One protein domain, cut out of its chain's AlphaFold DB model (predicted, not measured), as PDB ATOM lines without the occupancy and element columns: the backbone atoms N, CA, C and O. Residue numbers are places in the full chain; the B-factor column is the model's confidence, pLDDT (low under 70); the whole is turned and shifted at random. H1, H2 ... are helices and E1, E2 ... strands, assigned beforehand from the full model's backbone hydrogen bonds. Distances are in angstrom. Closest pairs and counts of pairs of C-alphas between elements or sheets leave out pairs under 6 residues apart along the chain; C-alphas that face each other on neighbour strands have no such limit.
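What this domain is: This is residues 3 to 56 of the 64 residues of an uncharacterized protein of Basidiobolus meristosporus CBS 931.73 (UniProt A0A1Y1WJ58). A three-stranded antiparallel sheet, order E1 E2 E3, has one helix, H1, crossing one face, making two layers; beyond H1, residues 23 to 31 stick out. The 54 printed residues, of mixed class, hold E1 H1 E2 E3 in chain order. The whole is compact, radius of gyration of the C-alphas 11.1 A, spanning 31 by 22 by 14 A.

How they stand to each other: Look first at inner strand E2, residues 39 to 45. E1, residues 3 to 7, is antiparallel to it; N 5 and O 42 are within hydrogen-bond range, 2.9 A. E3, residues 48 to 55, forms a hairpin with E2; N 41 and O 53 are within range, 2.8 A. H1, residues 12 to 22, every O i to N i+4 pair within range, is on the sheet, height 9.4 A, across the strands; its C-alpha 13 is 5.5 A from C-alpha 49 of E3, their closest.

Where its parts are: Find C-alpha 3, where E1 begins, at (14.879, -33.328, -38.579); E3 runs 21.4 A to C-alpha 55 at (12.145, -51.694, -38.387).

The domain as a whole: The printed part has no cut; H1 to E2 is a long link, and residues 23 to 35 have pLDDT under 70.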
ATOM      1  N   ARG A   3      14.074 -32.580 -37.605       95.50
ATOM      2  CA  ARG A   3      14.879 -33.328 -38.579       95.50
ATOM      3  C   ARG A   3      14.674 -34.822 -38.378       95.50
ATOM      4  O   ARG A   3      14.667 -35.313 -37.254       95.50
ATOM      5  N   VAL A   4      14.541 -35.546 -39.485       95.12
ATOM      6  CA  VAL A   4      14.416 -37.004 -39.479       95.12
ATOM      7  C   VAL A   4      15.612 -37.614 -40.187       95.12
ATOM      8  O   VAL A   4      15.933 -37.221 -41.307       95.12
ATOM      9  N   GLU A   5      16.249 -38.588 -39.546       94.62
ATOM     10  CA  GLU A   5      17.442 -39.255 -40.070       94.62
ATOM     11  C   GLU A   5      17.308 -40.771 -39.991       94.62
ATOM     12  O   GLU A   5      16.618 -41.306 -39.125       94.62
ATOM     13  N   ARG A   6      17.979 -41.472 -40.905       93.62
ATOM     14  CA  ARG A   6      18.088 -42.933 -40.878       93.62
ATOM     15  C   ARG A   6      19.452 -43.331 -40.334       93.62
ATOM     16  O   ARG A   6      20.462 -42.753 -40.722       93.62
ATOM     17  N   THR A   7      19.456 -44.319 -39.456       93.44
ATOM     18  CA  THR A   7      20.638 -44.896 -38.813       93.44
ATOM     19  C   THR A   7      20.368 -46.367 -38.481       93.44
ATOM     20  O   THR A   7      19.377 -46.934 -38.942       93.44
ATOM     21  N   ASP A   8      21.236 -46.979 -37.690       91.19
ATOM     22  CA  ASP A   8      21.109 -48.329 -37.152       91.19
ATOM     23  C   ASP A   8      21.072 -48.298 -35.608       91.19
ATOM     24  O   ASP A   8      21.107 -47.237 -34.968       91.19
ATOM     25  N   SER A   9      21.032 -49.469 -34.974       87.06
ATOM     26  CA  SER A   9      21.053 -49.583 -33.509       87.06
ATOM     27  C   SER A   9      22.343 -49.075 -32.836       87.06
ATOM     28  O   SER A   9      22.412 -49.013 -31.606       87.06
ATOM     29  N   ASN A  10      23.385 -48.709 -33.590       88.62
ATOM     30  CA  ASN A  10      24.602 -48.104 -33.050       88.62
ATOM     31  C   ASN A  10      24.543 -46.578 -32.963       88.62
ATOM     32  O   ASN A  10      25.416 -45.994 -32.307       88.62
ATOM     33  N   GLY A  11      23.524 -45.942 -33.552       88.56
ATOM     34  CA  GLY A  11      23.331 -44.496 -33.518       88.56
ATOM     35  C   GLY A  11      23.326 -43.923 -32.095       88.56
ATOM     36  O   GLY A  11      22.631 -44.414 -31.203       88.56
ATOM     37  N   LYS A  12      24.087 -42.842 -31.868       90.88
ATOM     38  CA  LYS A  12      24.207 -42.201 -30.543       90.88
ATOM     39  C   LYS A  12      22.851 -41.745 -29.991       90.88
ATOM     40  O   LYS A  12      22.564 -42.006 -28.828       90.88
ATOM     41  N   GLY A  13      22.019 -41.117 -30.828       89.56
ATOM     42  CA  GLY A  13      20.678 -40.671 -30.429       89.56
ATOM     43  C   GLY A  13      19.749 -41.830 -30.069       89.56
ATOM     44  O   GLY A  13      18.989 -41.734 -29.115       89.56
ATOM     45  N   PHE A  14      19.862 -42.957 -30.778       89.75
ATOM     46  CA  PHE A  14      19.092 -44.159 -30.467       89.75
ATOM     47  C   PHE A  14      19.461 -44.708 -29.084       89.75
ATOM     48  O   PHE A  14      18.591 -44.897 -28.243       89.75
ATOM     49  N   LYS A  15      20.762 -44.860 -28.801       87.62
ATOM     50  CA  LYS A  15      21.250 -45.309 -27.484       87.62
ATOM     51  C   LYS A  15      20.818 -44.386 -26.341       87.62
ATOM     52  O   LYS A  15      20.523 -44.877 -25.258       87.62
ATOM     53  N   GLN A  16      20.761 -43.074 -26.583       89.44
ATOM     54  CA  GLN A  16      20.270 -42.102 -25.601       89.44
ATOM     55  C   GLN A  16      18.792 -42.333 -25.261       89.44
ATOM     56  O   GLN A  16      18.446 -42.391 -24.084       89.44
ATOM     57  N   LEU A  17      17.937 -42.519 -26.271       87.56
ATOM     58  CA  LEU A  17      16.509 -42.766 -26.057       87.56
ATOM     59  C   LEU A  17      16.236 -44.114 -25.386       87.56
ATOM     60  O   LEU A  17      15.381 -44.192 -24.510       87.56
ATOM     61  N   ILE A  18      16.975 -45.165 -25.752       84.94
ATOM     62  CA  ILE A  18      16.853 -46.475 -25.102       84.94
ATOM     63  C   ILE A  18      17.240 -46.398 -23.623       84.94
ATOM     64  O   ILE A  18      16.492 -46.884 -22.781       84.94
ATOM     65  N   ALA A  19      18.354 -45.737 -23.292       83.75
ATOM     66  CA  ALA A  19      18.759 -45.565 -21.898       83.75
ATOM     67  C   ALA A  19      17.696 -44.805 -21.080       83.75
ATOM     68  O   ALA A  19      17.386 -45.202 -19.959       83.75
ATOM     69  N   ALA A  20      17.082 -43.766 -21.662       83.38
ATOM     70  CA  ALA A  20      15.993 -43.025 -21.024       83.38
ATOM     71  C   ALA A  20      14.719 -43.874 -20.824       83.38
ATOM     72  O   ALA A  20      13.984 -43.668 -19.860       83.38
ATOM     73  N   LEU A  21      14.451 -44.835 -21.715       77.88
ATOM     74  CA  LEU A  21      13.343 -45.783 -21.567       77.88
ATOM     75  C   LEU A  21      13.610 -46.809 -20.458       77.88
ATOM     76  O   LEU A  21      12.696 -47.103 -19.685       77.88
ATOM     77  N   ASP A  22      14.839 -47.317 -20.342       71.56
ATOM     78  CA  ASP A  22      15.227 -48.285 -19.305       71.56
ATOM     79  C   ASP A  22      15.103 -47.701 -17.888       71.56
ATOM     80  O   ASP A  22      14.672 -48.402 -16.971       71.56
ATOM     81  N   GLU A  23      15.377 -46.404 -17.704       68.75
ATOM     82  CA  GLU A  23      15.169 -45.717 -16.417       68.75
ATOM     83  C   GLU A  23      13.689 -45.682 -15.980       68.75
ATOM     84  O   GLU A  23      13.397 -45.581 -14.786       68.75
ATOM     85  N   GLY A  24      12.745 -45.814 -16.921       62.56
ATOM     86  CA  GLY A  24      11.301 -45.834 -16.660       62.56
ATOM     87  C   GLY A  24      10.641 -47.218 -16.719       62.56
ATOM     88  O   GLY A  24       9.499 -47.365 -16.274       62.56
ATOM     89  N   ALA A  25      11.317 -48.240 -17.256       57.34
ATOM     90  CA  ALA A  25      10.693 -49.500 -17.664       57.34
ATOM     91  C   ALA A  25      11.227 -50.728 -16.903       57.34
ATOM     92  O   ALA A  25      11.868 -51.609 -17.465       57.34
ATOM     93  N   ASN A  26      10.828 -50.882 -15.637       54.16
ATOM     94  CA  ASN A  26      11.043 -52.121 -14.867       54.16
ATOM     95  C   ASN A  26      10.266 -53.357 -15.401       54.16
ATOM     96  O   ASN A  26      10.360 -54.431 -14.813       54.16
ATOM     97  N   ALA A  27       9.477 -53.233 -16.478       53.09
ATOM     98  CA  ALA A  27       8.521 -54.260 -16.920       53.09
ATOM     99  C   ALA A  27       8.860 -54.963 -18.253       53.09
ATOM    100  O   ALA A  27       8.174 -55.918 -18.607       53.09
ATOM    101  N   TYR A  28       9.887 -54.525 -18.993       48.50
ATOM    102  CA  TYR A  28      10.182 -55.041 -20.347       48.50
ATOM    103  C   TYR A  28      11.636 -55.485 -20.553       48.50
ATOM    104  O   TYR A  28      12.059 -55.723 -21.683       48.50
ATOM    105  N   VAL A  29      12.394 -55.659 -19.466       53.12
ATOM    106  CA  VAL A  29      13.828 -56.003 -19.495       53.12
ATOM    107  C   VAL A  29      14.113 -57.269 -20.322       53.12
ATOM    108  O   VAL A  29      15.094 -57.312 -21.058       53.12
ATOM    109  N   GLU A  30      13.228 -58.270 -20.284       48.78
ATOM    110  CA  GLU A  30      13.388 -59.517 -21.053       48.78
ATOM    111  C   GLU A  30      13.131 -59.359 -22.563       48.78
ATOM    112  O   GLU A  30      13.610 -60.165 -23.356       48.78
ATOM    113  N   LEU A  31      12.422 -58.305 -22.987       50.00
ATOM    114  CA  LEU A  31      12.199 -57.971 -24.401       50.00
ATOM    115  C   LEU A  31      13.179 -56.902 -24.917       50.00
ATOM    116  O   LEU A  31      13.321 -56.746 -26.128       50.00
ATOM    117  N   ASN A  32      13.907 -56.227 -24.018       51.59
ATOM    118  CA  ASN A  32      14.901 -55.191 -24.327       51.59
ATOM    119  C   ASN A  32      16.265 -55.748 -24.758       51.59
ATOM    120  O   ASN A  32      17.270 -55.035 -24.742       51.59
ATOM    121  N   THR A  33      16.339 -57.005 -25.209       56.03
ATOM    122  CA  THR A  33      17.534 -57.440 -25.939       56.03
ATOM    123  C   THR A  33      17.485 -56.804 -27.325       56.03
ATOM    124  O   THR A  33      16.870 -57.338 -28.249       56.03
ATOM    125  N   ILE A  34      18.094 -55.625 -27.463       60.38
ATOM    126  CA  ILE A  34      18.316 -55.003 -28.767       60.38
ATOM    127  C   ILE A  34      19.327 -55.881 -29.508       60.38
ATOM    128  O   ILE A  34      20.540 -55.686 -29.434       60.38
ATOM    129  N   GLU A  35      18.812 -56.896 -30.204       67.00
ATOM    130  CA  GLU A  35      19.489 -57.471 -31.362       67.00
ATOM    131  C   GLU A  35      19.811 -56.320 -32.326       67.00
ATOM    132  O   GLU A  35      19.061 -55.347 -32.408       67.00
ATOM    133  N   TYR A  36      20.938 -56.403 -33.030       76.44
ATOM    134  CA  TYR A  36      21.332 -55.374 -33.987       76.44
ATOM    135  C   TYR A  36      20.180 -55.059 -34.967       76.44
ATOM    136  O   TYR A  36      19.627 -55.966 -35.591       76.44
ATOM    137  N   ILE A  37      19.799 -53.778 -35.061       84.81
ATOM    138  CA  ILE A  37      18.691 -53.287 -35.895       84.81
ATOM    139  C   ILE A  37      19.281 -52.485 -37.049       84.81
ATOM    140  O   ILE A  37      19.803 -51.391 -36.842       84.81
ATOM    141  N   ASP A  38      19.139 -53.009 -38.264       86.06
ATOM    142  CA  ASP A  38      19.680 -52.403 -39.487       86.06
ATOM    143  C   ASP A  38      19.057 -51.055 -39.849       86.06
ATOM    144  O   ASP A  38      19.656 -50.252 -40.559       86.06
ATOM    145  N   THR A  39      17.804 -50.822 -39.457       89.81
ATOM    146  CA  THR A  39      17.079 -49.615 -39.852       89.81
ATOM    147  C   THR A  39      16.329 -49.024 -38.673       89.81
ATOM    148  O   THR A  39      15.307 -49.542 -38.216       89.81
ATOM    149  N   VAL A  40      16.837 -47.882 -38.229       91.81
ATOM    150  CA  VAL A  40      16.252 -47.013 -37.216       91.81
ATOM    151  C   VAL A  40      16.027 -45.643 -37.842       91.81
ATOM    152  O   VAL A  40      16.911 -45.072 -38.481       91.81
ATOM    153  N   VAL A  41      14.829 -45.102 -37.670       94.56
ATOM    154  CA  VAL A  41      14.506 -43.719 -38.017       94.56
ATOM    155  C   VAL A  41      14.511 -42.903 -36.736       94.56
ATOM    156  O   VAL A  41      13.763 -43.206 -35.812       94.56
ATOM    157  N   MET A  42      15.342 -41.871 -36.691       95.69
ATOM    158  CA  MET A  42      15.465 -40.942 -35.574       95.69
ATOM    159  C   MET A  42      14.745 -39.639 -35.893       95.69
ATOM    160  O   MET A  42      14.861 -39.126 -37.006       95.69
ATOM    161  N   ALA A  43      14.048 -39.090 -34.904       96.31
ATOM    162  CA  ALA A  43      13.520 -37.736 -34.926       96.31
ATOM    163  C   ALA A  43      14.324 -36.868 -33.956       96.31
ATOM    164  O   ALA A  43      14.505 -37.232 -32.792       96.31
ATOM    165  N   TYR A  44      14.782 -35.725 -34.451       95.62
ATOM    166  CA  TYR A  44      15.498 -34.715 -33.687       95.62
ATOM    167  C   TYR A  44      14.712 -33.413 -33.693       95.62
ATOM    168  O   TYR A  44      14.251 -32.996 -34.760       95.62
ATOM    169  N   ASP A  45      14.608 -32.761 -32.540       95.94
ATOM    170  CA  ASP A  45      14.311 -31.333 -32.488       95.94
ATOM    171  C   ASP A  45      15.628 -30.589 -32.259       95.94
ATOM    172  O   ASP A  45      16.276 -30.737 -31.225       95.94
ATOM    173  N   ASP A  46      16.079 -29.880 -33.293       91.75
ATOM    174  CA  ASP A  46      17.443 -29.352 -33.389       91.75
ATOM    175  C   ASP A  46      18.506 -30.468 -33.273       91.75
ATOM    176  O   ASP A  46      18.654 -31.276 -34.198       91.75
ATOM    177  N   GLU A  47      19.253 -30.525 -32.168       90.56
ATOM    178  CA  GLU A  47      20.275 -31.555 -31.911       90.56
ATOM    179  C   GLU A  47      19.822 -32.614 -30.895       90.56
ATOM    180  O   GLU A  47      20.524 -33.607 -30.677       90.56
ATOM    181  N   GLU A  48      18.647 -32.435 -30.291       93.88
ATOM    182  CA  GLU A  48      18.136 -33.322 -29.254       93.88
ATOM    183  C   GLU A  48      17.307 -34.455 -29.876       93.88
ATOM    184  O   GLU A  48      16.366 -34.188 -30.629       93.88
ATOM    185  N   PRO A  49      17.636 -35.736 -29.615       94.31
ATOM    186  CA  PRO A  49      16.798 -36.839 -30.057       94.31
ATOM    187  C   PRO A  49      15.495 -36.837 -29.254       94.31
ATOM    188  O   PRO A  49      15.510 -36.960 -28.035       94.31
ATOM    189  N   VAL A  50      14.364 -36.749 -29.950       94.81
ATOM    190  CA  VAL A  50      13.023 -36.692 -29.336       94.81
ATOM    191  C   VAL A  50      12.187 -37.940 -29.617       94.81
ATOM    192  O   VAL A  50      11.129 -38.132 -29.021       94.81
ATOM    193  N   GLY A  51      12.643 -38.813 -30.518       91.19
ATOM    194  CA  GLY A  51      11.967 -40.074 -30.802       91.19
ATOM    195  C   GLY A  51      12.733 -40.978 -31.760       91.19
ATOM    196  O   GLY A  51      13.624 -40.538 -32.489       91.19
ATOM    197  N   CYS A  52      12.364 -42.258 -31.771       92.56
ATOM    198  CA  CYS A  52      12.885 -43.236 -32.716       92.56
ATOM    199  C   CYS A  52      11.822 -44.259 -33.127       92.56
ATOM    200  O   CYS A  52      10.914 -44.572 -32.359       92.56
ATOM    201  N   VAL A  53      11.972 -44.817 -34.327       89.69
ATOM    202  CA  VAL A  53      11.182 -45.944 -34.834       89.69
ATOM    203  C   VAL A  53      12.133 -46.986 -35.406       89.69
ATOM    204  O   VAL A  53      12.981 -46.668 -36.237       89.69
ATOM    205  N   CYS A  54      11.973 -48.235 -34.983       87.75
ATOM    206  CA  CYS A  54      12.791 -49.356 -35.433       87.75
ATOM    207  C   CYS A  54      12.014 -50.234 -36.414       87.75
ATOM    208  O   CYS A  54      10.842 -50.537 -36.186       87.75
ATOM    209  N   PHE A  55      12.684 -50.699 -37.465       85.00
ATOM    210  CA  PHE A  55      12.145 -51.694 -38.387       85.00
ATOM    211  C   PHE A  55      12.846 -53.019 -38.127       85.00
ATOM    212  O   PHE A  55      14.044 -53.148 -38.367       85.00
ATOM    213  N   ARG A  56      12.102 -54.017 -37.645       75.62
ATOM    214  CA  ARG A  56      12.617 -55.384 -37.559       75.62
ATOM    215  C   ARG A  56      12.225 -56.134 -38.832       75.62
ATOM    216  O   ARG A  56      11.039 -56.118 -39.176       75.62
TER     217      ARG A  56